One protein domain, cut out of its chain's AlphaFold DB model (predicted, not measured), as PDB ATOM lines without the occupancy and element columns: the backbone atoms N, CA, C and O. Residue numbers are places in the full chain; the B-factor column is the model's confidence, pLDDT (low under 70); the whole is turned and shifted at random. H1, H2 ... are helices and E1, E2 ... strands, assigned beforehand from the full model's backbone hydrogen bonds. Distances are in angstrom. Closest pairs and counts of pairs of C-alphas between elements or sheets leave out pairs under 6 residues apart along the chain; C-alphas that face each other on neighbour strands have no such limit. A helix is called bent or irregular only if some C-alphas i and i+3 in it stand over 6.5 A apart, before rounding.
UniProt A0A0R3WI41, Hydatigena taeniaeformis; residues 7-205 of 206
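What this domain is: This is residues 7 to 205 of the 206 residues of a protein of Hydatigena taeniaeformis (UniProt A0A0R3WI41). Two small three-stranded sheets lie well separated in a loose, spread-out body, each with a long helix packed on it: H4 runs beside the edge strand E6 of the sheet E2 E1 E6, and H2 covers part of one face of the sheet E3 E4 E5 and reaches with its end to the first sheet. H3 packs on H2 and H5 on the end of H4, while the tail after E6 leads away to H6, where residues 192 to 197 stick out. The printed part has 199 residues with six named helices and six named strands, in the order E1 E2 E3 E4 H1 E5 H2 H3 H4 H5 E6 H6; both sheets are antiparallel. The class is mixed, helices and strands, though under half of the residues are in named elements; the whole is loose, with a radius of gyration of the C-alphas of 20.2 A and spans of 60 by 53 by 35 A.

Where its parts are: E1, residues 13 to 20, begins at C-alpha 13 (11.207, 9.347, -42.656) and is 23.9 A long. E2 is residues 26 to 31, 16.0 A; E3 37 to 40; E4 44 to 48; H1 54 to 57; E5 66 to 70. H2, residues 79 to 92, is 19.7 A long, and H3 is residues 106 to 110. H4, residues 115 to 137, is 30.8 A long and only just irregular: C-alphas 120 and 123 are 6.8 A apart. H5 is residues 163 to 169, E6 176 to 178, and H6, 196 to 199, ends at C-alpha 199 (-20.353, 0.948, -45.166).

How they stand to each other: E1 and E2 form a hairpin, with N 17 and O 29 at 2.9 A; E1 also pairs with E6, N 14 and O 177 at 2.8 A. H4 is on this sheet at the sheet's level, height 0.9 A; C-alphas Ala 126 and Cys 177 are its closest to E6, 4.0 A. H5 touches H4, Ala 165 to Val 136 at 6.0 A between closest C-alphas, opposite ways at 36 degrees, only just steep. E3 and E4 form a hairpin, N 38 and O 46 at 2.9 A; E4 pairs with E5, N 69 and O 45 at 2.8 A. H2 is on this sheet, height 11.1 A, over E3 and only just over E4 with 3 C-alphas. H2 touches H3, Arg 86 to Leu 109 at 5.8 A between closest C-alphas. H1 and H6 are on neither sheet. Every O i to N i+4 pair is within hydrogen-bond range in H2 and H5, 16 of 19 in H4, and 0 of 1 in H3, where 2 of 2 O i to N i+3 pairs are; H1 and H6 are too short for an i+4 pair.

The domain as a whole: The C-alphas of Gly 74 and Arg 151 are farthest apart, 60.4 A. The printed part has no cut. The links H2 to H3, H4 to H5 and E6 to H6 are long. Mean pLDDT of the printed part is 90.5; residues 98 to 103 and 150 to 158 are under 70.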
ATOM      1  N   ASP A   7      17.277   0.995 -51.138       89.88
ATOM      2  CA  ASP A   7      17.793   1.827 -50.057       89.88
ATOM      3  C   ASP A   7      18.861   2.834 -50.511       89.88
ATOM      4  O   ASP A   7      19.144   3.806 -49.804       89.88
ATOM      5  N   ASN A   8      19.417   2.656 -51.711       93.12
ATOM      6  CA  ASN A   8      20.343   3.614 -52.317       93.12
ATOM      7  C   ASN A   8      19.644   4.775 -53.040       93.12
ATOM      8  O   ASN A   8      20.319   5.680 -53.522       93.12
ATOM      9  N   TYR A   9      18.311   4.763 -53.132       94.31
ATOM     10  CA  TYR A   9      17.555   5.723 -53.944       94.31
ATOM     11  C   TYR A   9      16.451   6.442 -53.174       94.31
ATOM     12  O   TYR A   9      16.139   7.588 -53.494       94.31
ATOM     13  N   ILE A  10      15.856   5.790 -52.174       95.81
ATOM     14  CA  ILE A  10      14.754   6.351 -51.393       95.81
ATOM     15  C   ILE A  10      15.022   6.212 -49.896       95.81
ATOM     16  O   ILE A  10      15.647   5.261 -49.439       95.81
ATOM     17  N   SER A  11      14.565   7.200 -49.132       97.06
ATOM     18  CA  SER A  11      14.554   7.171 -47.673       97.06
ATOM     19  C   SER A  11      13.227   7.751 -47.202       97.06
ATOM     20  O   SER A  11      12.914   8.905 -47.503       97.06
ATOM     21  N   VAL A  12      12.442   6.945 -46.490       97.88
ATOM     22  CA  VAL A  12      11.157   7.354 -45.914       97.88
ATOM     23  C   VAL A  12      11.373   7.670 -44.439       97.88
ATOM     24  O   VAL A  12      11.972   6.893 -43.697       97.88
ATOM     25  N   CYS A  13      10.947   8.853 -44.004       98.38
ATOM     26  CA  CYS A  13      11.207   9.347 -42.656       98.38
ATOM     27  C   CYS A  13       9.980  10.050 -42.073       98.38
ATOM     28  O   CYS A  13       9.183  10.648 -42.793       98.38
ATOM     29  N   GLY A  14       9.877  10.027 -40.747       98.25
ATOM     30  CA  GLY A  14       8.999  10.888 -39.962       98.25
ATOM     31  C   GLY A  14       9.796  11.878 -39.112       98.25
ATOM     32  O   GLY A  14      11.031  11.883 -39.114       98.25
ATOM     33  N   LEU A  15       9.082  12.706 -38.347       98.50
ATOM     34  CA  LEU A  15       9.677  13.635 -37.389       98.50
ATOM     35  C   LEU A  15       9.180  13.339 -35.969       98.50
ATOM     36  O   LEU A  15       7.991  13.106 -35.744       98.50
ATOM     37  N   ARG A  16      10.081  13.376 -34.988       97.81
ATOM     38  CA  ARG A  16       9.764  13.158 -33.570       97.81
ATOM     39  C   ARG A  16      10.610  14.058 -32.681       97.81
ATOM     40  O   ARG A  16      11.766  14.346 -32.979       97.81
ATOM     41  N   ASN A  17      10.031  14.492 -31.566       95.94
ATOM     42  CA  ASN A  17      10.731  15.285 -30.565       95.94
ATOM     43  C   ASN A  17      10.560  14.693 -29.163       95.94
ATOM     44  O   ASN A  17       9.702  13.838 -28.918       95.94
ATOM     45  N   TYR A  18      11.381  15.152 -28.225       94.75
ATOM     46  CA  TYR A  18      11.214  14.892 -26.804       94.75
ATOM     47  C   TYR A  18      11.467  16.146 -25.982       94.75
ATOM     48  O   TYR A  18      12.209  17.045 -26.376       94.75
ATOM     49  N   ASP A  19      10.904  16.154 -24.779       93.25
ATOM     50  CA  ASP A  19      11.266  17.142 -23.779       93.25
ATOM     51  C   ASP A  19      11.199  16.579 -22.359       93.25
ATOM     52  O   ASP A  19      10.615  15.518 -22.107       93.25
ATOM     53  N   CYS A  20      11.827  17.284 -21.423       90.50
ATOM     54  CA  CYS A  20      11.770  16.968 -20.004       90.50
ATOM     55  C   CYS A  20      10.671  17.795 -19.335       90.50
ATOM     56  O   CYS A  20      10.726  19.022 -19.314       90.50
ATOM     57  N   ARG A  21       9.670  17.132 -18.751       88.31
ATOM     58  CA  ARG A  21       8.634  17.819 -17.970       88.31
ATOM     59  C   ARG A  21       9.228  18.405 -16.679       88.31
ATOM     60  O   ARG A  21      10.228  17.882 -16.187       88.31
ATOM     61  N   PRO A  22       8.569  19.392 -16.039       89.81
ATOM     62  CA  PRO A  22       9.049  19.989 -14.784       89.81
ATOM     63  C   PRO A  22       9.304  18.992 -13.641       89.81
ATOM     64  O   PRO A  22      10.109  19.252 -12.755       89.81
ATOM     65  N   ASN A  23       8.653  17.826 -13.666       86.38
ATOM     66  CA  ASN A  23       8.867  16.744 -12.702       86.38
ATOM     67  C   ASN A  23      10.084  15.845 -13.020       86.38
ATOM     68  O   ASN A  23      10.232  14.785 -12.416       86.38
ATOM     69  N   GLY A  24      10.920  16.219 -13.993       85.19
ATOM     70  CA  GLY A  24      12.112  15.473 -14.400       85.19
ATOM     71  C   GLY A  24      11.838  14.260 -15.298       85.19
ATOM     72  O   GLY A  24      12.762  13.501 -15.598       85.19
ATOM     73  N   ARG A  25      10.586  14.033 -15.719       87.56
ATOM     74  CA  ARG A  25      10.222  12.911 -16.594       87.56
ATOM     75  C   ARG A  25      10.297  13.323 -18.061       87.56
ATOM     76  O   ARG A  25       9.616  14.258 -18.479       87.56
ATOM     77  N   PHE A  26      11.034  12.555 -18.857       91.69
ATOM     78  CA  PHE A  26      11.031  12.714 -20.307       91.69
ATOM     79  C   PHE A  26       9.705  12.254 -20.925       91.69
ATOM     80  O   PHE A  26       9.087  11.279 -20.486       91.69
ATOM     81  N   THR A  27       9.275  12.966 -21.957       92.38
ATOM     82  CA  THR A  27       8.131  12.633 -22.806       92.38
ATOM     83  C   THR A  27       8.545  12.815 -24.259       92.38
ATOM     84  O   THR A  27       9.393  13.654 -24.544       92.38
ATOM     85  N   THR A  28       7.947  12.054 -25.169       95.00
ATOM     86  CA  THR A  28       8.141  12.208 -26.614       95.00
ATOM     87  C   THR A  28       6.800  12.364 -27.299       95.00
ATOM     88  O   THR A  28       5.809  11.839 -26.798       95.00
ATOM     89  N   GLU A  29       6.790  13.060 -28.430       96.06
ATOM     90  CA  GLU A  29       5.657  13.078 -29.345       96.06
ATOM     91  C   GLU A  29       6.138  13.203 -30.793       96.06
ATOM     92  O   GLU A  29       7.233  13.723 -31.045       96.06
ATOM     93  N   MET A  30       5.343  12.698 -31.739       97.06
ATOM     94  CA  MET A  30       5.599  12.940 -33.160       97.06
ATOM     95  C   MET A  30       5.409  14.422 -33.495       97.06
ATOM     96  O   MET A  30       4.522  15.088 -32.960       97.06
ATOM     97  N   ILE A  31       6.226  14.939 -34.408       98.06
ATOM     98  CA  ILE A  31       5.952  16.225 -35.048       98.06
ATOM     99  C   ILE A  31       5.069  15.920 -36.252       98.06
ATOM    100  O   ILE A  31       5.462  15.185 -37.158       98.06
ATOM    101  N   TYR A  32       3.856  16.463 -36.245       98.25
ATOM    102  CA  TYR A  32       2.895  16.232 -37.311       98.25
ATOM    103  C   TYR A  32       3.312  16.973 -38.588       98.25
ATOM    104  O   TYR A  32       3.257  18.202 -38.653       98.25
ATOM    105  N   ILE A  33       3.736  16.218 -39.606       98.38
ATOM    106  CA  ILE A  33       4.111  16.762 -40.914       98.38
ATOM    107  C   ILE A  33       2.830  17.090 -41.679       98.38
ATOM    108  O   ILE A  33       2.234  16.235 -42.325       98.38
ATOM    109  N   HIS A  34       2.397  18.346 -41.595       98.38
ATOM    110  CA  HIS A  34       1.232  18.831 -42.336       98.38
ATOM    111  C   HIS A  34       1.598  19.457 -43.691       98.38
ATOM    112  O   HIS A  34       0.712  19.838 -44.455       98.38
ATOM    113  N   SER A  35       2.887  19.588 -43.997       98.25
ATOM    114  CA  SER A  35       3.381  20.201 -45.230       98.25
ATOM    115  C   SER A  35       2.948  19.423 -46.472       98.25
ATOM    116  O   SER A  35       2.956  18.195 -46.472       98.25
ATOM    117  N   LYS A  36       2.639  20.148 -47.550       98.44
ATOM    118  CA  LYS A  36       2.516  19.601 -48.903       98.44
ATOM    119  C   LYS A  36       3.485  20.364 -49.792       98.44
ATOM    120  O   LYS A  36       3.233  21.496 -50.204       98.44
ATOM    121  N   LEU A  37       4.667  19.777 -49.931       98.31
ATOM    122  CA  LEU A  37       5.857  20.426 -50.450       98.31
ATOM    123  C   LEU A  37       6.630  19.435 -51.315       98.31
ATOM    124  O   LEU A  37       6.864  18.307 -50.887       98.31
ATOM    125  N   MET A  38       7.087  19.873 -52.483       98.44
ATOM    126  CA  MET A  38       8.010  19.110 -53.320       98.44
ATOM    127  C   MET A  38       9.128  20.023 -53.808       98.44
ATOM    128  O   MET A  38       8.855  21.097 -54.334       98.44
ATOM    129  N   ILE A  39      10.376  19.586 -53.652       98.06
ATOM    130  CA  ILE A  39      11.560  20.265 -54.185       98.06
ATOM    131  C   ILE A  39      12.253  19.306 -55.146       98.06
ATOM    132  O   ILE A  39      12.535  18.167 -54.775       98.06
ATOM    133  N   VAL A  40      12.537  19.766 -56.362       96.62
ATOM    134  CA  VAL A  40      13.193  18.970 -57.407       96.62
ATOM    135  C   VAL A  40      14.429  19.711 -57.898       96.62
ATOM    136  O   VAL A  40      14.334  20.865 -58.319       96.62
ATOM    137  N   ASP A  41      15.582  19.044 -57.822       95.06
ATOM    138  CA  ASP A  41      16.894  19.486 -58.324       95.06
ATOM    139  C   ASP A  41      17.380  20.862 -57.838       95.06
ATOM    140  O   ASP A  41      18.245  21.461 -58.467       95.06
ATOM    141  N   ASP A  42      16.834  21.396 -56.741       96.00
ATOM    142  CA  ASP A  42      17.016  22.803 -56.342       96.00
ATOM    143  C   ASP A  42      16.553  23.807 -57.436       96.00
ATOM    144  O   ASP A  42      17.013  24.945 -57.484       96.00
ATOM    145  N   ARG A  43      15.627  23.406 -58.325       95.44
ATOM    146  CA  ARG A  43      15.154  24.194 -59.488       95.44
ATOM    147  C   ARG A  43      13.648  24.389 -59.555       95.44
ATOM    148  O   ARG A  43      13.201  25.390 -60.110       95.44
ATOM    149  N   LYS A  44      12.876  23.434 -59.034       96.25
ATOM    150  CA  LYS A  44      11.417  23.525 -58.947       96.25
ATOM    151  C   LYS A  44      10.963  23.304 -57.519       96.25
ATOM    152  O   LYS A  44      11.456  22.407 -56.838       96.25
ATOM    153  N   LEU A  45      10.003  24.110 -57.101       97.69
ATOM    154  CA  LEU A  45       9.350  24.023 -55.812       97.69
ATOM    155  C   LEU A  45       7.842  24.055 -56.036       97.69
ATOM    156  O   LEU A  45       7.327  24.976 -56.663       97.69
ATOM    157  N   ILE A  46       7.141  23.070 -55.488       98.31
ATOM    158  CA  ILE A  46       5.685  23.074 -55.381       98.31
ATOM    159  C   ILE A  46       5.344  23.216 -53.903       98.31
ATOM    160  O   ILE A  46       5.848  22.457 -53.075       98.31
ATOM    161  N   ILE A  47       4.486  24.178 -53.579       98.38
ATOM    162  CA  ILE A  47       3.919  24.360 -52.243       98.38
ATOM    163  C   ILE A  47       2.418  24.597 -52.365       98.38
ATOM    164  O   ILE A  47       1.972  25.346 -53.235       98.38
ATOM    165  N   GLY A  48       1.626  23.964 -51.506       98.25
ATOM    166  CA  GLY A  48       0.176  24.098 -51.579       98.25
ATOM    167  C   GLY A  48      -0.571  23.391 -50.461       98.25
ATOM    168  O   GLY A  48      -0.007  23.073 -49.413       98.25
ATOM    169  N   SER A  49      -1.858  23.159 -50.703       98.50
ATOM    170  CA  SER A  49      -2.760  22.429 -49.811       98.50
ATOM    171  C   SER A  49      -2.955  20.956 -50.208       98.50
ATOM    172  O   SER A  49      -3.248  20.142 -49.332       98.50
ATOM    173  N   ALA A  50      -2.691  20.603 -51.473       98.31
ATOM    174  CA  ALA A  50      -2.939  19.272 -52.029       98.31
ATOM    175  C   ALA A  50      -2.048  18.177 -51.418       98.31
ATOM    176  O   ALA A  50      -0.827  18.196 -51.579       98.31
ATOM    177  N   ASN A  51      -2.656  17.200 -50.741       98.25
ATOM    178  CA  ASN A  51      -1.966  15.992 -50.283       98.25
ATOM    179  C   ASN A  51      -1.625  15.073 -51.467       98.25
ATOM    180  O   ASN A  51      -2.258  15.141 -52.515       98.25
ATOM    181  N   LEU A  52      -0.658  14.167 -51.292       97.81
ATOM    182  CA  LEU A  52      -0.386  13.121 -52.282       97.81
ATOM    183  C   LEU A  52      -1.398  11.975 -52.126       97.81
ATOM    184  O   LEU A  52      -1.073  10.924 -51.576       97.81
ATOM    185  N   ASN A  53      -2.640  12.230 -52.527       97.19
ATOM    186  CA  ASN A  53      -3.764  11.305 -52.433       97.19
ATOM    187  C   ASN A  53      -4.840  11.674 -53.482       97.19
ATOM    188  O   ASN A  53      -4.805  12.768 -54.051       97.19
ATOM    189  N   ASP A  54      -5.781  10.778 -53.767       97.94
ATOM    190  CA  ASP A  54      -6.796  10.982 -54.808       97.94
ATOM    191  C   ASP A  54      -7.750  12.124 -54.442       97.94
ATOM    192  O   ASP A  54      -8.140  12.910 -55.309       97.94
ATOM    193  N   ARG A  55      -8.077  12.264 -53.147       96.81
ATOM    194  CA  ARG A  55      -8.900  13.368 -52.625       96.81
ATOM    195  C   ARG A  55      -8.407  14.747 -53.068       96.81
ATOM    196  O   ARG A  55      -9.227  15.584 -53.436       96.81
ATOM    197  N   SER A  56      -7.102  14.977 -53.029       97.94
ATOM    198  CA  SER A  56      -6.507  16.257 -53.405       97.94
ATOM    199  C   SER A  56      -6.099  16.321 -54.886       97.94
ATOM    200  O   SER A  56      -6.115  17.401 -55.472       97.94
ATOM    201  N   MET A  57      -5.705  15.200 -55.508       97.25
ATOM    202  CA  MET A  57      -5.012  15.212 -56.810       97.25
ATOM    203  C   MET A  57      -5.911  14.972 -58.032       97.25
ATOM    204  O   MET A  57      -5.510  15.342 -59.136       97.25
ATOM    205  N   LEU A  58      -7.106  14.384 -57.880       96.88
ATOM    206  CA  LEU A  58      -8.009  14.130 -59.019       96.88
ATOM    207  C   LEU A  58      -8.732  15.392 -59.520       96.88
ATOM    208  O   LEU A  58      -9.103  15.471 -60.689       96.88
ATOM    209  N   GLY A  59      -8.898  16.396 -58.654       95.19
ATOM    210  CA  GLY A  59      -9.491  17.697 -58.991       95.19
ATOM    211  C   GLY A  59     -11.024  17.735 -59.055       95.19
ATOM    212  O   GLY A  59     -11.592  18.817 -59.174       95.19
ATOM    213  N   ASP A  60     -11.701  16.591 -58.941       95.88
ATOM    214  CA  ASP A  60     -13.165  16.468 -58.847       95.88
ATOM    215  C   ASP A  60     -13.667  16.190 -57.414       95.88
ATOM    216  O   ASP A  60     -14.870  16.029 -57.197       95.88
ATOM    217  N   ARG A  61     -12.749  16.172 -56.436       94.75
ATOM    218  CA  ARG A  61     -13.005  15.972 -55.002       94.75
ATOM    219  C   ARG A  61     -12.799  17.273 -54.210       94.75
ATOM    220  O   ARG A  61     -13.641  18.167 -54.290       94.75
ATOM    221  N   ASP A  62     -11.715  17.400 -53.442       97.19
ATOM    222  CA  ASP A  62     -11.461  18.602 -52.641       97.19
ATOM    223  C   ASP A  62     -10.954  19.757 -53.523       97.19
ATOM    224  O   ASP A  62     -10.243  19.566 -54.510       97.19
ATOM    225  N   SER A  63     -11.316  20.991 -53.159       97.94
ATOM    226  CA  SER A  63     -10.746  22.189 -53.783       97.94
ATOM    227  C   SER A  63      -9.359  22.459 -53.211       97.94
ATOM    228  O   SER A  63      -9.237  22.776 -52.029       97.94
ATOM    229  N   GLU A  64      -8.330  22.400 -54.051       98.44
ATOM    230  CA  GLU A  64      -6.940  22.608 -53.642       98.44
ATOM    231  C   GLU A  64      -6.291  23.792 -54.367       98.44
ATOM    232  O   GLU A  64      -6.679  24.164 -55.477       98.44
ATOM    233  N   LEU A  65      -5.261  24.373 -53.750       98.12
ATOM    234  CA  LEU A  65      -4.419  25.391 -54.371       98.12
ATOM    235  C   LEU A  65      -2.944  25.022 -54.214       98.12
ATOM    236  O   LEU A  65      -2.494  24.638 -53.133       98.12
ATOM    237  N   ALA A  66      -2.176  25.198 -55.286       98.12
ATOM    238  CA  ALA A  66      -0.729  25.056 -55.272       98.12
ATOM    239  C   ALA A  66      -0.066  26.156 -56.103       98.12
ATOM    240  O   ALA A  66      -0.621  26.636 -57.091       98.12
ATOM    241  N   VAL A  67       1.140  26.538 -55.694       98.06
ATOM    242  CA  VAL A  67       2.021  27.447 -56.427       98.06
ATOM    243  C   VAL A  67       3.257  26.670 -56.851       98.06
ATOM    244  O   VAL A  67       3.863  25.965 -56.040       98.06
ATOM    245  N   VAL A  68       3.631  26.825 -58.120       97.31
ATOM    246  CA  VAL A  68       4.890  26.319 -58.666       97.31
ATOM    247  C   VAL A  68       5.862  27.487 -58.781       97.31
ATOM    248  O   VAL A  68       5.549  28.506 -59.394       97.31
ATOM    249  N   VAL A  69       7.035  27.334 -58.177       95.62
ATOM    250  CA  VAL A  69       8.161  28.261 -58.290       95.62
ATOM    251  C   VAL A  69       9.253  27.560 -59.086       95.62
ATOM    252  O   VAL A  69       9.666  26.454 -58.732       95.62
ATOM    253  N   GLU A  70       9.720  28.197 -60.154       94.56
ATOM    254  CA  GLU A  70      10.769  27.674 -61.028       94.56
ATOM    255  C   GLU A  70      11.904  28.696 -61.148       94.56
ATOM    256  O   GLU A  70      11.657  29.902 -61.198       94.56
ATOM    257  N   GLY A  71      13.148  28.209 -61.170       87.38
ATOM    258  CA  GLY A  71      14.318  29.034 -61.483       87.38
ATOM    259  C   GLY A  71      14.324  29.529 -62.931       87.38
ATOM    260  O   GLY A  71      13.584  29.020 -63.776       87.38
ATOM    261  N   GLU A  72      15.190  30.498 -63.232       86.69
ATOM    262  CA  GLU A  72      15.305  31.024 -64.592       86.69
ATOM    263  C   GLU A  72      15.815  29.959 -65.578       86.69
ATOM    264  O   GLU A  72      16.568  29.034 -65.248       86.69
ATOM    265  N   VAL A  73      15.383  30.077 -66.837       82.31
ATOM    266  CA  VAL A  73      15.782  29.148 -67.898       82.31
ATOM    267  C   VAL A  73      17.285  29.273 -68.144       82.31
ATOM    268  O   VAL A  73      17.775  30.331 -68.519       82.31
ATOM    269  N   GLY A  74      18.006  28.161 -67.990       79.44
ATOM    270  CA  GLY A  74      19.459  28.099 -68.175       79.44
ATOM    271  C   GLY A  74      20.256  28.092 -66.869       79.44
ATOM    272  O   GLY A  74      21.440  27.770 -66.908       79.44
ATOM    273  N   GLU A  75      19.623  28.353 -65.722       84.25
ATOM    274  CA  GLU A  75      20.274  28.185 -64.423       84.25
ATOM    275  C   GLU A  75      20.289  26.714 -63.983       84.25
ATOM    276  O   GLU A  75      19.288  25.988 -64.076       84.25
ATOM    277  N   GLU A  76      21.440  26.275 -63.463       84.12
ATOM    278  CA  GLU A  76      21.594  24.940 -62.878       84.12
ATOM    279  C   GLU A  76      20.817  24.795 -61.564       84.12
ATOM    280  O   GLU A  76      20.370  23.695 -61.247       84.12
ATOM    281  N   LYS A  77      20.645  25.885 -60.803       88.25
ATOM    282  CA  LYS A  77      19.957  25.920 -59.505       88.25
ATOM    283  C   LYS A  77      19.292  27.274 -59.286       88.25
ATOM    284  O   LYS A  77      19.839  28.293 -59.681       88.25
ATOM    285  N   CYS A  78      18.168  27.276 -58.577       94.25
ATOM    286  CA  CYS A  78      17.538  28.479 -58.049       94.25
ATOM    287  C   CYS A  78      17.905  28.625 -56.567       94.25
ATOM    288  O   CYS A  78      17.491  27.807 -55.744       94.25
ATOM    289  N   GLU A  79      18.650  29.670 -56.196       93.31
ATOM    290  CA  GLU A  79      19.138  29.811 -54.814       93.31
ATOM    291  C   GLU A  79      18.023  29.927 -53.771       93.31
ATOM    292  O   GLU A  79      18.189  29.441 -52.657       93.31
ATOM    293  N   VAL A  80      16.861  30.489 -54.116       94.81
ATOM    294  CA  VAL A  80      15.709  30.547 -53.198       94.81
ATOM    295  C   VAL A  80      15.201  29.139 -52.865       94.81
ATOM    296  O   VAL A  80      14.939  28.826 -51.703       94.81
ATOM    297  N   ILE A  81      15.105  28.272 -53.873       97.06
ATOM    298  CA  ILE A  81      14.649  26.884 -53.719       97.06
ATOM    299  C   ILE A  81      15.715  26.059 -52.990       97.06
ATOM    300  O   ILE A  81      15.401  25.330 -52.045       97.06
ATOM    301  N   ALA A  82      16.982  26.222 -53.379       95.88
ATOM    302  CA  ALA A  82      18.111  25.567 -52.733       95.88
ATOM    303  C   ALA A  82      18.201  25.938 -51.244       95.88
ATOM    304  O   ALA A  82      18.400  25.069 -50.393       95.88
ATOM    305  N   ASP A  83      18.017  27.218 -50.905       95.50
ATOM    306  CA  ASP A  83      18.039  27.690 -49.522       95.50
ATOM    307  C   ASP A  83      16.882  27.117 -48.704       95.50
ATOM    308  O   ASP A  83      17.094  26.669 -47.576       95.50
ATOM    309  N   MET A  84      15.681  27.036 -49.285       96.44
ATOM    310  CA  MET A  84      14.537  26.396 -48.638       96.44
ATOM    311  C   MET A  84      14.834  24.934 -48.281       96.44
ATOM    312  O   MET A  84      14.642  24.537 -47.128       96.44
ATOM    313  N   ARG A  85      15.370  24.146 -49.224       97.69
ATOM    314  CA  ARG A  85      15.778  22.756 -48.959       97.69
ATOM    315  C   ARG A  85      16.826  22.686 -47.851       97.69
ATOM    316  O   ARG A  85      16.682  21.883 -46.928       97.69
ATOM    317  N   ARG A  86      17.881  23.507 -47.927       96.12
ATOM    318  CA  ARG A  86      18.963  23.515 -46.926       96.12
ATOM    319  C   ARG A  86      18.433  23.842 -45.533       96.12
ATOM    320  O   ARG A  86      18.830  23.173 -44.587       96.12
ATOM    321  N   ARG A  87      17.518  24.809 -45.395       95.50
ATOM    322  CA  ARG A  87      16.899  25.160 -44.106       95.50
ATOM    323  C   ARG A  87      16.077  24.017 -43.525       95.50
ATOM    324  O   ARG A  87      16.266  23.700 -42.356       95.50
ATOM    325  N   LEU A  88      15.235  23.368 -44.334       97.12
ATOM    326  CA  LEU A  88      14.449  22.206 -43.898       97.12
ATOM    327  C   LEU A  88      15.358  21.057 -43.446       97.12
ATOM    328  O   LEU A  88      15.183  20.506 -42.362       97.12
ATOM    329  N   MET A  89      16.391  20.738 -44.232       96.69
ATOM    330  CA  MET A  89      17.368  19.714 -43.855       96.69
ATOM    331  C   MET A  89      18.128  20.088 -42.578       96.69
ATOM    332  O   MET A  89      18.277  19.249 -41.692       96.69
ATOM    333  N   ALA A  90      18.576  21.339 -42.453       94.38
ATOM    334  CA  ALA A  90      19.266  21.832 -41.266       94.38
ATOM    335  C   ALA A  90      18.385  21.737 -40.012       94.38
ATOM    336  O   ALA A  90      18.864  21.320 -38.958       94.38
ATOM    337  N   GLU A  91      17.100  22.080 -40.117       93.81
ATOM    338  CA  GLU A  91      16.128  21.924 -39.035       93.81
ATOM    339  C   GLU A  91      15.975  20.449 -38.640       93.81
ATOM    340  O   GLU A  91      16.171  20.089 -37.479       93.81
ATOM    341  N   HIS A  92      15.689  19.572 -39.605       95.75
ATOM    342  CA  HIS A  92      15.422  18.156 -39.343       95.75
ATOM    343  C   HIS A  92      16.647  17.406 -38.803       95.75
ATOM    344  O   HIS A  92      16.489  16.483 -38.001       95.75
ATOM    345  N   LEU A  93      17.857  17.831 -39.177       94.44
ATOM    346  CA  LEU A  93      19.130  17.319 -38.656       94.44
ATOM    347  C   LEU A  93      19.562  17.994 -37.339       94.44
ATOM    348  O   LEU A  93      20.553  17.588 -36.730       94.44
ATOM    349  N   GLY A  94      18.826  19.010 -36.875       91.94
ATOM    350  CA  GLY A  94      19.103  19.725 -35.628       91.94
ATOM    351  C   GLY A  94      20.305  20.661 -35.700       91.94
ATOM    352  O   GLY A  94      20.840  21.044 -34.664       91.94
ATOM    353  N   MET A  95      20.732  21.041 -36.904       90.12
ATOM    354  CA  MET A  95      21.833  21.980 -37.141       90.12
ATOM    355  C   MET A  95      21.481  23.411 -36.713       90.12
ATOM    356  O   MET A  95      22.376  24.219 -36.492       90.12
ATOM    357  N   LEU A  96      20.187  23.717 -36.584       85.31
ATOM    358  CA  LEU A  96      19.681  25.011 -36.109       85.31
ATOM    359  C   LEU A  96      19.442  25.048 -34.589       85.31
ATOM    360  O   LEU A  96      19.042  26.079 -34.057       85.31
ATOM    361  N   SER A  97      19.635  23.926 -33.886       79.25
ATOM    362  CA  SER A  97      19.331  23.819 -32.459       79.25
ATOM    363  C   SER A  97      20.490  24.308 -31.590       79.25
ATOM    364  O   SER A  97      21.642  23.933 -31.793       79.25
ATOM    365  N   ASP A  98      20.164  25.050 -30.534       68.06
ATOM    366  CA  ASP A  98      21.067  25.385 -29.425       68.06
ATOM    367  C   ASP A  98      21.582  24.148 -28.663       68.06
ATOM    368  O   ASP A  98      22.634  24.190 -28.027       68.06
ATOM    369  N   ARG A  99      20.866  23.020 -28.758       66.25
ATOM    370  CA  ARG A  99      21.251  21.716 -28.199       66.25
ATOM    371  C   ARG A  99      22.251  20.959 -29.078       66.25
ATOM    372  O   ARG A  99      22.649  19.852 -28.703       66.25
ATOM    373  N   ALA A 100      22.655  21.505 -30.229       63.22
ATOM    374  CA  ALA A 100      23.660  20.888 -31.086       63.22
ATOM    375  C   ALA A 100      24.998  20.788 -30.337       63.22
ATOM    376  O   ALA A 100      25.750  21.746 -30.196       63.22
ATOM    377  N   THR A 101      25.306  19.592 -29.841       60.06
ATOM    378  CA  THR A 101      26.541  19.308 -29.092       60.06
ATOM    379  C   THR A 101      27.757  19.105 -29.995       60.06
ATOM    380  O   THR A 101      28.868  18.935 -29.501       60.06
ATOM    381  N   ILE A 102      27.560  19.086 -31.317       62.62
ATOM    382  CA  ILE A 102      28.588  18.758 -32.302       62.62
ATOM    383  C   ILE A 102      28.583  19.833 -33.382       62.62
ATOM    384  O   ILE A 102      27.532  20.168 -33.923       62.62
ATOM    385  N   SER A 103      29.775  20.356 -33.677       69.62
ATOM    386  CA  SER A 103      29.998  21.269 -34.796       69.62
ATOM    387  C   SER A 103      29.644  20.560 -36.102       69.62
ATOM    388  O   SER A 103      30.160  19.474 -36.379       69.62
ATOM    389  N   TRP A 104      28.756  21.161 -36.883       72.31
ATOM    390  CA  TRP A 104      28.431  20.702 -38.225       72.31
ATOM    391  C   TRP A 104      29.169  21.557 -39.240       72.31
ATOM    392  O   TRP A 104      29.254  22.770 -39.066       72.31
ATOM    393  N   ASP A 105      29.644  20.938 -40.317       82.62
ATOM    394  CA  ASP A 105      30.032  21.675 -41.513       82.62
ATOM    395  C   ASP A 105      28.776  21.903 -42.377       82.62
ATOM    396  O   ASP A 105      28.242  20.935 -42.929       82.62
ATOM    397  N   PRO A 106      28.272  23.146 -42.510       83.00
ATOM    398  CA  PRO A 106      27.098  23.437 -43.330       83.00
ATOM    399  C   PRO A 106      27.303  23.107 -44.814       83.00
ATOM    400  O   PRO A 106      26.317  22.952 -45.538       83.00
ATOM    401  N   SER A 107      28.556  22.966 -45.271       90.50
ATOM    402  CA  SER A 107      28.883  22.633 -46.660       90.50
ATOM    403  C   SER A 107      28.258  21.305 -47.113       90.50
ATOM    404  O   SER A 107      27.888  21.163 -48.280       90.50
ATOM    405  N   ILE A 108      28.030  20.364 -46.187       91.56
ATOM    406  CA  ILE A 108      27.444  19.055 -46.502       91.56
ATOM    407  C   ILE A 108      26.019  19.172 -47.067       91.56
ATOM    408  O   ILE A 108      25.593  18.344 -47.869       91.56
ATOM    409  N   LEU A 109      25.293  20.243 -46.720       94.19
ATOM    410  CA  LEU A 109      23.935  20.492 -47.209       94.19
ATOM    411  C   LEU A 109      23.895  20.917 -48.683       94.19
ATOM    412  O   LEU A 109      22.818  20.932 -49.280       94.19
ATOM    413  N   TYR A 110      25.032  21.266 -49.290       94.19
ATOM    414  CA  TYR A 110      25.112  21.637 -50.707       94.19
ATOM    415  C   TYR A 110      25.169  20.419 -51.639       94.19
ATOM    416  O   TYR A 110      24.950  20.573 -52.842       94.19
ATOM    417  N   GLN A 111      25.414  19.220 -51.097       93.12
ATOM    418  CA  GLN A 111      25.519  17.967 -51.851       93.12
ATOM    419  C   GLN A 111      24.530  16.907 -51.325       93.12
ATOM    420  O   GLN A 111      24.957  15.853 -50.839       93.12
ATOM    421  N   PRO A 112      23.206  17.155 -51.420       94.12
ATOM    422  CA  PRO A 112      22.180  16.301 -50.814       94.12
ATOM    423  C   PRO A 112      22.088  14.892 -51.419       94.12
ATOM    424  O   PRO A 112      21.473  14.013 -50.827       94.12
ATOM    425  N   THR A 113      22.680  14.669 -52.591       95.00
ATOM    426  CA  THR A 113      22.688  13.378 -53.293       95.00
ATOM    427  C   THR A 113      24.018  12.634 -53.174       95.00
ATOM    428  O   THR A 113      24.159  11.553 -53.731       95.00
ATOM    429  N   SER A 114      25.011  13.196 -52.474       96.25
ATOM    430  CA  SER A 114      26.286  12.507 -52.244       96.25
ATOM    431  C   SER A 114      26.120  11.364 -51.243       96.25
ATOM    432  O   SER A 114      25.411  11.521 -50.249       96.25
ATOM    433  N   ASP A 115      26.844  10.257 -51.425       96.06
ATOM    434  CA  ASP A 115      26.816   9.122 -50.487       96.06
ATOM    435  C   ASP A 115      27.175   9.545 -49.054       96.06
ATOM    436  O   ASP A 115      26.585   9.078 -48.074       96.06
ATOM    437  N   ALA A 116      28.127  10.477 -48.933       95.12
ATOM    438  CA  ALA A 116      28.556  11.039 -47.659       95.12
ATOM    439  C   ALA A 116      27.395  11.704 -46.907       95.12
ATOM    440  O   ALA A 116      27.264  11.514 -45.696       95.12
ATOM    441  N   PHE A 117      26.534  12.444 -47.611       95.88
ATOM    442  CA  PHE A 117      25.344  13.038 -47.016       95.88
ATOM    443  C   PHE A 117      24.209  12.019 -46.876       95.88
ATOM    444  O   PHE A 117      23.722  11.806 -45.766       95.88
ATOM    445  N   PHE A 118      23.789  11.379 -47.968       97.12
ATOM    446  CA  PHE A 118      22.590  10.544 -48.005       97.12
ATOM    447  C   PHE A 118      22.698   9.358 -47.038       97.12
ATOM    448  O   PHE A 118      21.865   9.205 -46.142       97.12
ATOM    449  N   HIS A 119      23.776   8.577 -47.122       96.56
ATOM    450  CA  HIS A 119      23.995   7.449 -46.216       96.56
ATOM    451  C   HIS A 119      24.623   7.893 -44.892       96.56
ATOM    452  O   HIS A 119      24.159   7.512 -43.814       96.56
ATOM    453  N   GLY A 120      25.687   8.698 -44.963       94.81
ATOM    454  CA  GLY A 120      26.517   9.031 -43.802       94.81
ATOM    455  C   GLY A 120      25.871   9.997 -42.807       94.81
ATOM    456  O   GLY A 120      26.187   9.929 -41.613       94.81
ATOM    457  N   VAL A 121      24.959  10.857 -43.271       95.06
ATOM    458  CA  VAL A 121      24.282  11.869 -42.450       95.06
ATOM    459  C   VAL A 121      22.785  11.602 -42.358       95.06
ATOM    460  O   VAL A 121      22.308  11.346 -41.254       95.06
ATOM    461  N   TRP A 122      22.049  11.640 -43.471       97.44
ATOM    462  CA  TRP A 122      20.584  11.599 -43.477       97.44
ATOM    463  C   TRP A 122      20.045  10.276 -42.929       97.44
ATOM    464  O   TRP A 122      19.479  10.249 -41.831       97.44
ATOM    465  N   ARG A 123      20.308   9.162 -43.625       97.62
ATOM    466  CA  ARG A 123      19.830   7.831 -43.219       97.62
ATOM    467  C   ARG A 123      20.368   7.421 -41.854       97.62
ATOM    468  O   ARG A 123      19.613   6.998 -40.982       97.62
ATOM    469  N   LYS A 124      21.670   7.612 -41.621       96.50
ATOM    470  CA  LYS A 124      22.295   7.275 -40.335       96.50
ATOM    471  C   LYS A 124      21.666   8.032 -39.163       96.50
ATOM    472  O   LYS A 124      21.457   7.427 -38.112       96.50
ATOM    473  N   THR A 125      21.376   9.325 -39.319       96.44
ATOM    474  CA  THR A 125      20.718  10.122 -38.268       96.44
ATOM    475  C   THR A 125      19.299   9.624 -38.023       96.44
ATOM    476  O   THR A 125      18.949   9.383 -36.869       96.44
ATOM    477  N   ALA A 126      18.530   9.399 -39.091       98.12
ATOM    478  CA  ALA A 126      17.160   8.899 -39.023       98.12
ATOM    479  C   ALA A 126      17.067   7.567 -38.250       98.12
ATOM    480  O   ALA A 126      16.309   7.463 -37.282       98.12
ATOM    481  N   LEU A 127      17.908   6.591 -38.609       97.38
ATOM    482  CA  LEU A 127      17.977   5.282 -37.957       97.38
ATOM    483  C   LEU A 127      18.449   5.386 -36.497       97.38
ATOM    484  O   LEU A 127      17.878   4.769 -35.597       97.38
ATOM    485  N   CYS A 128      19.496   6.175 -36.226       97.00
ATOM    486  CA  CYS A 128      20.004   6.350 -34.863       97.00
ATOM    487  C   CYS A 128      18.954   6.981 -33.942       97.00
ATOM    488  O   CYS A 128      18.781   6.520 -32.812       97.00
ATOM    489  N   ASN A 129      18.261   8.016 -34.416       97.50
ATOM    490  CA  ASN A 129      17.213   8.681 -33.656       97.50
ATOM    491  C   ASN A 129      16.045   7.731 -33.383       97.50
ATOM    492  O   ASN A 129      15.646   7.612 -32.225       97.50
ATOM    493  N   MET A 130      15.548   7.023 -34.406       97.19
ATOM    494  CA  MET A 130      14.470   6.037 -34.260       97.19
ATOM    495  C   MET A 130      14.801   5.018 -33.160       97.19
ATOM    496  O   MET A 130      14.042   4.891 -32.202       97.19
ATOM    497  N   ASN A 131      15.981   4.392 -33.224       96.12
ATOM    498  CA  ASN A 131      16.423   3.407 -32.232       96.12
ATOM    499  C   ASN A 131      16.489   3.980 -30.806       96.12
ATOM    500  O   ASN A 131      16.124   3.306 -29.842       96.12
ATOM    501  N   ILE A 132      16.941   5.231 -30.645       96.12
ATOM    502  CA  ILE A 132      16.974   5.884 -29.329       96.12
ATOM    503  C   ILE A 132      15.554   6.134 -28.813       96.12
ATOM    504  O   ILE A 132      15.279   5.877 -27.639       96.12
ATOM    505  N   PHE A 133      14.649   6.636 -29.658       95.88
ATOM    506  CA  PHE A 133      13.261   6.872 -29.259       95.88
ATOM    507  C   PHE A 133      12.556   5.567 -28.874       95.88
ATOM    508  O   PHE A 133      11.871   5.528 -27.848       95.88
ATOM    509  N   GLU A 134      12.772   4.489 -29.627       92.81
ATOM    510  CA  GLU A 134      12.259   3.160 -29.293       92.81
ATOM    511  C   GLU A 134      12.844   2.628 -27.977       92.81
ATOM    512  O   GLU A 134      12.080   2.212 -27.105       92.81
ATOM    513  N   GLU A 135      14.164   2.706 -27.763       92.19
ATOM    514  CA  GLU A 135      14.790   2.234 -26.516       92.19
ATOM    515  C   GLU A 135      14.275   3.015 -25.298       92.19
ATOM    516  O   GLU A 135      13.959   2.431 -24.256       92.19
ATOM    517  N   VAL A 136      14.198   4.344 -25.407       93.25
ATOM    518  CA  VAL A 136      13.870   5.217 -24.274       93.25
ATOM    519  C   VAL A 136      12.373   5.240 -23.985       93.25
ATOM    520  O   VAL A 136      11.989   5.218 -22.816       93.25
ATOM    521  N   PHE A 137      11.529   5.292 -25.015       91.69
ATOM    522  CA  PHE A 137      10.094   5.524 -24.855       91.69
ATOM    523  C   PHE A 137       9.219   4.352 -25.273       91.69
ATOM    524  O   PHE A 137       8.050   4.337 -24.878       91.69
ATOM    525  N   ASN A 138       9.750   3.366 -26.009       89.44
ATOM    526  CA  ASN A 138       8.967   2.298 -26.644       89.44
ATOM    527  C   ASN A 138       7.722   2.894 -27.327       89.44
ATOM    528  O   ASN A 138       6.585   2.484 -27.072       89.44
ATOM    529  N   CYS A 139       7.940   3.972 -28.079       89.88
ATOM    530  CA  CYS A 139       6.885   4.670 -28.792       89.88
ATOM    531  C   CYS A 139       6.438   3.865 -30.013       89.88
ATOM    532  O   CYS A 139       7.192   3.056 -30.543       89.88
ATOM    533  N   VAL A 140       5.210   4.124 -30.452       90.12
ATOM    534  CA  VAL A 140       4.677   3.641 -31.729       90.12
ATOM    535  C   VAL A 140       4.623   4.800 -32.736       90.12
ATOM    536  O   VAL A 140       4.548   5.962 -32.305       90.12
ATOM    537  N   PRO A 141       4.651   4.526 -34.052       92.88
ATOM    538  CA  PRO A 141       4.848   3.211 -34.687       92.88
ATOM    539  C   PRO A 141       6.279   2.658 -34.494       92.88
ATOM    540  O   PRO A 141       7.182   3.426 -34.171       92.88
ATOM    541  N   SER A 142       6.470   1.336 -34.623       91.06
ATOM    542  CA  SER A 142       7.764   0.648 -34.419       91.06
ATOM    543  C   SER A 142       7.833  -0.695 -35.154       91.06
ATOM    544  O   SER A 142       6.900  -1.490 -35.049       91.06
ATOM    545  N   ASN A 143       8.972  -1.010 -35.779       91.19
ATOM    546  CA  ASN A 143       9.200  -2.307 -36.444       91.19
ATOM    547  C   ASN A 143       9.164  -3.500 -35.472       91.19
ATOM    548  O   ASN A 143       8.949  -4.638 -35.874       91.19
ATOM    549  N   SER A 144       9.333  -3.256 -34.168       89.38
ATOM    550  CA  SER A 144       9.206  -4.297 -33.140       89.38
ATOM    551  C   SER A 144       7.758  -4.752 -32.893       89.38
ATOM    552  O   SER A 144       7.539  -5.774 -32.238       89.38
ATOM    553  N   ALA A 145       6.771  -4.006 -33.399       88.94
ATOM    554  CA  ALA A 145       5.346  -4.245 -33.205       88.94
ATOM    555  C   ALA A 145       4.656  -4.578 -34.539       88.94
ATOM    556  O   ALA A 145       3.875  -3.789 -35.065       88.94
ATOM    557  N   GLN A 146       4.935  -5.770 -35.069       91.75
ATOM    558  CA  GLN A 146       4.342  -6.269 -36.321       91.75
ATOM    559  C   GLN A 146       2.873  -6.708 -36.177       91.75
ATOM    560  O   GLN A 146       2.201  -6.923 -37.176       91.75
ATOM    561  N   GLN A 147       2.359  -6.809 -34.943       89.88
ATOM    562  CA  GLN A 147       0.970  -7.160 -34.614       89.88
ATOM    563  C   GLN A 147       0.421  -6.239 -33.524       89.88
ATOM    564  O   GLN A 147       1.185  -5.684 -32.720       89.88
ATOM    565  N   TYR A 148      -0.905  -6.135 -33.419       83.56
ATOM    566  CA  TYR A 148      -1.536  -5.417 -32.319       83.56
ATOM    567  C   TYR A 148      -1.155  -6.052 -30.972       83.56
ATOM    568  O   TYR A 148      -1.246  -7.272 -30.780       83.56
ATOM    569  N   PRO A 149      -0.754  -5.246 -29.971       71.25
ATOM    570  CA  PRO A 149      -0.405  -5.786 -28.670       71.25
ATOM    571  C   PRO A 149      -1.643  -6.408 -28.011       71.25
ATOM    572  O   PRO A 149      -2.559  -5.709 -27.587       71.25
ATOM    573  N   LYS A 150      -1.632  -7.738 -27.825       64.75
ATOM    574  CA  LYS A 150      -2.722  -8.511 -27.181       64.75
ATOM    575  C   LYS A 150      -3.080  -8.037 -25.761       64.75
ATOM    576  O   LYS A 150      -4.121  -8.416 -25.226       64.75
ATOM    577  N   ARG A 151      -2.215  -7.246 -25.113       58.19
ATOM    578  CA  ARG A 151      -2.482  -6.534 -23.852       58.19
ATOM    579  C   ARG A 151      -1.848  -5.134 -23.915       58.19
ATOM    580  O   ARG A 151      -0.633  -5.072 -24.096       58.19
ATOM    581  N   PRO A 152      -2.591  -4.034 -23.669       53.72
ATOM    582  CA  PRO A 152      -2.069  -2.659 -23.768       53.72
ATOM    583  C   PRO A 152      -0.952  -2.287 -22.776       53.72
ATOM    584  O   PRO A 152      -0.446  -1.168 -22.786       53.72
ATOM    585  N   THR A 153      -0.577  -3.171 -21.856       53.28
ATOM    586  CA  THR A 153       0.151  -2.779 -20.648       53.28
ATOM    587  C   THR A 153       1.163  -3.836 -20.234       53.28
ATOM    588  O   THR A 153       0.856  -4.731 -19.449       53.28
ATOM    589  N   ARG A 154       2.409  -3.703 -20.717       45.41
ATOM    590  CA  ARG A 154       3.606  -4.168 -19.977       45.41
ATOM    591  C   ARG A 154       4.971  -3.644 -20.444       45.41
ATOM    592  O   ARG A 154       5.983  -4.185 -20.011       45.41
ATOM    593  N   LEU A 155       5.046  -2.578 -21.246       49.06
ATOM    594  CA  LEU A 155       6.347  -2.050 -21.702       49.06
ATOM    595  C   LEU A 155       6.940  -0.958 -20.782       49.06
ATOM    596  O   LEU A 155       8.134  -0.686 -20.839       49.06
ATOM    597  N   GLN A 156       6.177  -0.429 -19.814       51.47
ATOM    598  CA  GLN A 156       6.623   0.657 -18.911       51.47
ATOM    599  C   GLN A 156       7.649   0.258 -17.817       51.47
ATOM    600  O   GLN A 156       7.997   1.071 -16.952       51.47
ATOM    601  N   GLY A 157       8.146  -0.983 -17.817       52.12
ATOM    602  CA  GLY A 157       9.011  -1.508 -16.752       52.12
ATOM    603  C   GLY A 157      10.513  -1.537 -17.053       52.12
ATOM    604  O   GLY A 157      11.304  -1.418 -16.122       52.12
ATOM    605  N   LYS A 158      10.911  -1.703 -18.322       61.94
ATOM    606  CA  LYS A 158      12.314  -1.975 -18.711       61.94
ATOM    607  C   LYS A 158      13.044  -0.795 -19.359       61.94
ATOM    608  O   LYS A 158      14.244  -0.896 -19.596       61.94
ATOM    609  N   GLN A 159      12.344   0.301 -19.635       76.44
ATOM    610  CA  GLN A 159      12.946   1.474 -20.262       76.44
ATOM    611  C   GLN A 159      13.991   2.126 -19.353       76.44
ATOM    612  O   GLN A 159      13.799   2.172 -18.129       76.44
ATOM    613  N   PRO A 160      15.078   2.666 -19.928       79.38
ATOM    614  CA  PRO A 160      16.024   3.466 -19.174       79.38
ATOM    615  C   PRO A 160      15.293   4.657 -18.535       79.38
ATOM    616  O   PRO A 160      14.423   5.278 -19.137       79.38
ATOM    617  N   LYS A 161      15.645   4.978 -17.285       80.06
ATOM    618  CA  LYS A 161      15.094   6.120 -16.534       80.06
ATOM    619  C   LYS A 161      16.220   7.002 -16.007       80.06
ATOM    620  O   LYS A 161      17.372   6.572 -15.912       80.06
ATOM    621  N   GLY A 162      15.878   8.239 -15.649       85.56
ATOM    622  CA  GLY A 162      16.812   9.188 -15.045       85.56
ATOM    623  C   GLY A 162      18.037   9.438 -15.928       85.56
ATOM    624  O   GLY A 162      17.902   9.728 -17.116       85.56
ATOM    625  N   LYS A 163      19.238   9.296 -15.351       88.94
ATOM    626  CA  LYS A 163      20.505   9.627 -16.018       88.94
ATOM    627  C   LYS A 163      20.732   8.838 -17.312       88.94
ATOM    628  O   LYS A 163      21.085   9.443 -18.312       88.94
ATOM    629  N   ARG A 164      20.447   7.529 -17.334       91.00
ATOM    630  CA  ARG A 164      20.648   6.703 -18.541       91.00
ATOM    631  C   ARG A 164      19.759   7.155 -19.703       91.00
ATOM    632  O   ARG A 164      20.234   7.226 -20.829       91.00
ATOM    633  N   ALA A 165      18.493   7.480 -19.429       91.44
ATOM    634  CA  ALA A 165      17.593   8.024 -20.446       91.44
ATOM    635  C   ALA A 165      18.102   9.373 -20.959       91.44
ATOM    636  O   ALA A 165      18.172   9.582 -22.163       91.44
ATOM    637  N   ALA A 166      18.526  10.260 -20.053       92.00
ATOM    638  CA  ALA A 166      19.101  11.547 -20.428       92.00
ATOM    639  C   ALA A 166      20.356  11.386 -21.304       92.00
ATOM    640  O   ALA A 166      20.503  12.097 -22.293       92.00
ATOM    641  N   ASP A 167      21.242  10.446 -20.969       93.25
ATOM    642  CA  ASP A 167      22.478  10.189 -21.716       93.25
ATOM    643  C   ASP A 167      22.192   9.664 -23.134       93.25
ATOM    644  O   ASP A 167      22.853  10.083 -24.083       93.25
ATOM    645  N   LEU A 168      21.182   8.800 -23.298       94.56
ATOM    646  CA  LEU A 168      20.717   8.348 -24.615       94.56
ATOM    647  C   LEU A 168      20.089   9.495 -25.411       94.56
ATOM    648  O   LEU A 168      20.465   9.720 -26.556       94.56
ATOM    649  N   LEU A 169      19.183  10.254 -24.793       93.88
ATOM    650  CA  LEU A 169      18.473  11.349 -25.452       93.88
ATOM    651  C   LEU A 169      19.407  12.476 -25.901       93.88
ATOM    652  O   LEU A 169      19.200  13.035 -26.969       93.88
ATOM    653  N   ARG A 170      20.499  12.753 -25.173       91.50
ATOM    654  CA  ARG A 170      21.534  13.711 -25.618       91.50
ATOM    655  C   ARG A 170      22.210  13.330 -26.939       91.50
ATOM    656  O   ARG A 170      22.878  14.175 -27.527       91.50
ATOM    657  N   ARG A 171      22.088  12.076 -27.385       92.69
ATOM    658  CA  ARG A 171      22.638  11.605 -28.666       92.69
ATOM    659  C   ARG A 171      21.680  11.820 -29.838       92.69
ATOM    660  O   ARG A 171      22.135  11.705 -30.975       92.69
ATOM    661  N   VAL A 172      20.402  12.108 -29.576       94.12
ATOM    662  CA  VAL A 172      19.418  12.440 -30.615       94.12
ATOM    663  C   VAL A 172      19.837  13.739 -31.292       94.12
ATOM    664  O   VAL A 172      20.221  14.699 -30.620       94.12
ATOM    665  N   ARG A 173      19.767  13.774 -32.625       91.69
ATOM    666  CA  ARG A 173      20.083  14.971 -33.412       91.69
ATOM    667  C   ARG A 173      18.894  15.392 -34.253       91.69
ATOM    668  O   ARG A 173      18.451  14.632 -35.108       91.69
ATOM    669  N   GLY A 174      18.406  16.605 -34.026       94.25
ATOM    670  CA  GLY A 174      17.233  17.110 -34.724       94.25
ATOM    671  C   GLY A 174      15.995  16.271 -34.445       94.25
ATOM    672  O   GLY A 174      15.754  15.855 -33.312       94.25
ATOM    673  N   HIS A 175      15.212  16.052 -35.492       96.75
ATOM    674  CA  HIS A 175      13.878  15.465 -35.406       96.75
ATOM    675  C   HIS A 175      13.686  14.262 -36.329       96.75
ATOM    676  O   HIS A 175      12.729  13.511 -36.148       96.75
ATOM    677  N   LEU A 176      14.580  14.073 -37.301       97.69
ATOM    678  CA  LEU A 176      14.471  13.037 -38.321       97.69
ATOM    679  C   LEU A 176      14.492  11.634 -37.704       97.69
ATOM    680  O   LEU A 176      15.420  11.306 -36.970       97.69
ATOM    681  N   CYS A 177      13.498  10.808 -38.010       98.25
ATOM    682  CA  CYS A 177      13.439   9.396 -37.632       98.25
ATOM    683  C   CYS A 177      13.107   8.562 -38.867       98.25
ATOM    684  O   CYS A 177      12.266   8.972 -39.664       98.25
ATOM    685  N   GLU A 178      13.745   7.404 -39.023       97.88
ATOM    686  CA  GLU A 178      13.388   6.472 -40.098       97.88
ATOM    687  C   GLU A 178      11.939   5.999 -39.906       97.88
ATOM    688  O   GLU A 178      11.460   5.887 -38.773       97.88
ATOM    689  N   TYR A 179      11.204   5.837 -41.007       96.94
ATOM    690  CA  TYR A 179       9.820   5.383 -40.938       96.94
ATOM    691  C   TYR A 179       9.791   3.862 -40.716       96.94
ATOM    692  O   TYR A 179      10.467   3.139 -41.445       96.94
ATOM    693  N   PRO A 180       9.036   3.352 -39.730       95.12
ATOM    694  CA  PRO A 180       8.988   1.923 -39.448       95.12
ATOM    695  C   PRO A 180       8.083   1.189 -40.449       95.12
ATOM    696  O   PRO A 180       6.861   1.181 -40.303       95.12
ATOM    697  N   GLU A 181       8.692   0.578 -41.463       93.62
ATOM    698  CA  GLU A 181       7.999  -0.137 -42.547       93.62
ATOM    699  C   GLU A 181       7.332  -1.451 -42.104       93.62
ATOM    700  O   GLU A 181       6.341  -1.861 -42.703       93.62
ATOM    701  N   ASP A 182       7.810  -2.074 -41.023       95.00
ATOM    702  CA  ASP A 182       7.285  -3.352 -40.525       95.00
ATOM    703  C   ASP A 182       6.189  -3.177 -39.456       95.00
ATOM    704  O   ASP A 182       5.693  -4.154 -38.886       95.00
ATOM    705  N   TYR A 183       5.815  -1.941 -39.114       94.12
ATOM    706  CA  TYR A 183       4.794  -1.704 -38.094       94.12
ATOM    707  C   TYR A 183       3.431  -2.245 -38.544       94.12
ATOM    708  O   TYR A 183       2.878  -1.798 -39.544       94.12
ATOM    709  N   LEU A 184       2.869  -3.173 -37.762       94.38
ATOM    710  CA  LEU A 184       1.622  -3.887 -38.069       94.38
ATOM    711  C   LEU A 184       1.628  -4.655 -39.408       94.38
ATOM    712  O   LEU A 184       0.564  -4.908 -39.965       94.38
ATOM    713  N   ALA A 185       2.800  -5.051 -39.915       95.31
ATOM    714  CA  ALA A 185       2.920  -5.745 -41.202       95.31
ATOM    715  C   ALA A 185       2.217  -7.118 -41.260       95.31
ATOM    716  O   ALA A 185       1.891  -7.587 -42.349       95.31
ATOM    717  N   ASP A 186       1.958  -7.751 -40.110       94.50
ATOM    718  CA  ASP A 186       1.237  -9.029 -40.027       94.50
ATOM    719  C   ASP A 186      -0.285  -8.854 -39.841       94.50
ATOM    720  O   ASP A 186      -1.006  -9.848 -39.711       94.50
ATOM    721  N   GLU A 187      -0.788  -7.618 -39.762       91.88
ATOM    722  CA  GLU A 187      -2.209  -7.325 -39.558       91.88
ATOM    723  C   GLU A 187      -2.913  -6.994 -40.877       91.88
ATOM    724  O   GLU A 187      -2.358  -6.358 -41.773       91.88
ATOM    725  N   ASP A 188      -4.190  -7.365 -40.968       91.00
ATOM    726  CA  ASP A 188      -5.074  -6.837 -42.002       91.00
ATOM    727  C   ASP A 188      -5.555  -5.445 -41.572       91.00
ATOM    728  O   ASP A 188      -6.404  -5.308 -40.691       91.00
ATOM    729  N   LEU A 189      -4.974  -4.405 -42.175       91.19
ATOM    730  CA  LEU A 189      -5.292  -3.005 -41.881       91.19
ATOM    731  C   LEU A 189      -6.563  -2.508 -42.591       91.19
ATOM    732  O   LEU A 189      -6.851  -1.308 -42.568       91.19
ATOM    733  N   THR A 190      -7.326  -3.399 -43.231       88.75
ATOM    734  CA  THR A 190      -8.647  -3.064 -43.770       88.75
ATOM    735  C   THR A 190      -9.707  -2.992 -42.667       88.75
ATOM    736  O   THR A 190      -9.493  -3.373 -41.514       88.75
ATOM    737  N   PHE A 191     -10.880  -2.447 -43.000       87.81
ATOM    738  CA  PHE A 191     -11.965  -2.340 -42.031       87.81
ATOM    739  C   PHE A 191     -12.473  -3.724 -41.617       87.81
ATOM    740  O   PHE A 191     -12.768  -4.547 -42.490       87.81
ATOM    741  N   PRO A 192     -12.645  -3.979 -40.305       85.38
ATOM    742  CA  PRO A 192     -13.243  -5.217 -39.838       85.38
ATOM    743  C   PRO A 192     -14.607  -5.463 -40.486       85.38
ATOM    744  O   PRO A 192     -15.391  -4.536 -40.703       85.38
ATOM    745  N   LEU A 193     -14.921  -6.734 -40.742       82.19
ATOM    746  CA  LEU A 193     -16.229  -7.117 -41.271       82.19
ATOM    747  C   LEU A 193     -17.354  -6.589 -40.368       82.19
ATOM    748  O   LEU A 193     -17.330  -6.792 -39.153       82.19
ATOM    749  N   LEU A 194     -18.362  -5.970 -40.987       86.38
ATOM    750  CA  LEU A 194     -19.534  -5.366 -40.345       86.38
ATOM    751  C   LEU A 194     -19.231  -4.134 -39.471       86.38
ATOM    752  O   LEU A 194     -20.105  -3.712 -38.708       86.38
ATOM    753  N   SER A 195     -18.039  -3.538 -39.575       88.62
ATOM    754  CA  SER A 195     -17.772  -2.239 -38.953       88.62
ATOM    755  C   SER A 195     -18.526  -1.119 -39.679       88.62
ATOM    756  O   SER A 195     -18.889  -1.242 -40.852       88.62
ATOM    757  N   VAL A 196     -18.780  -0.007 -38.985       86.81
ATOM    758  CA  VAL A 196     -19.496   1.140 -39.576       86.81
ATOM    759  C   VAL A 196     -18.711   1.762 -40.734       86.81
ATOM    760  O   VAL A 196     -19.300   2.241 -41.698       86.81
ATOM    761  N   GLU A 197     -17.386   1.690 -40.672       89.62
ATOM    762  CA  GLU A 197     -16.460   2.170 -41.690       89.62
ATOM    763  C   GLU A 197     -16.534   1.347 -42.983       89.62
ATOM    764  O   GLU A 197     -16.335   1.905 -44.059       89.62
ATOM    765  N   GLN A 198     -16.903   0.059 -42.916       88.31
ATOM    766  CA  GLN A 198     -17.076  -0.786 -44.106       88.31
ATOM    767  C   GLN A 198     -18.261  -0.341 -44.985       88.31
ATOM    768  O   GLN A 198     -18.297  -0.636 -46.178       88.31
ATOM    769  N   PHE A 199     -19.230   0.380 -44.414       88.88
ATOM    770  CA  PHE A 199     -20.353   0.948 -45.166       88.88
ATOM    771  C   PHE A 199     -20.016   2.287 -45.831       88.88
ATOM    772  O   PHE A 199     -20.809   2.788 -46.629       88.88
ATOM    773  N   ALA A 200     -18.871   2.883 -45.500       90.38
ATOM    774  CA  ALA A 200     -18.422   4.123 -46.105       90.38
ATOM    775  C   ALA A 200     -17.705   3.858 -47.440       90.38
ATOM    776  O   ALA A 200     -17.070   2.821 -47.625       90.38
ATOM    777  N   SER A 201     -17.786   4.811 -48.378       90.69
ATOM    778  CA  SER A 201     -17.016   4.723 -49.626       90.69
ATOM    779  C   SER A 201     -15.518   4.681 -49.314       90.69
ATOM    780  O   SER A 201     -15.032   5.485 -48.514       90.69
ATOM    781  N   LEU A 202     -14.781   3.789 -49.984       89.19
ATOM    782  CA  LEU A 202     -13.318   3.726 -49.873       89.19
ATOM    783  C   LEU A 202     -12.653   5.044 -50.290       89.19
ATOM    784  O   LEU A 202     -11.583   5.371 -49.788       89.19
ATOM    785  N   GLU A 203     -13.330   5.834 -51.126       91.00
ATOM    786  CA  GLU A 203     -12.887   7.158 -51.566       91.00
ATOM    787  C   GLU A 203     -12.699   8.157 -50.417       91.00
ATOM    788  O   GLU A 203     -12.007   9.158 -50.573       91.00
ATOM    789  N   LEU A 204     -13.280   7.892 -49.238       89.12
ATOM    790  CA  LEU A 204     -13.020   8.704 -48.050       89.12
ATOM    791  C   LEU A 204     -11.584   8.551 -47.536       89.12
ATOM    792  O   LEU A 204     -11.112   9.440 -46.829       89.12
ATOM    793  N   TRP A 205     -10.896   7.461 -47.863       91.12
ATOM    794  CA  TRP A 205      -9.572   7.138 -47.322       91.12
ATOM    795  C   TRP A 205      -8.447   7.271 -48.354       91.12
ATOM    796  O   TRP A 205      -7.279   7.206 -47.976       91.12
TER     797      TRP A 205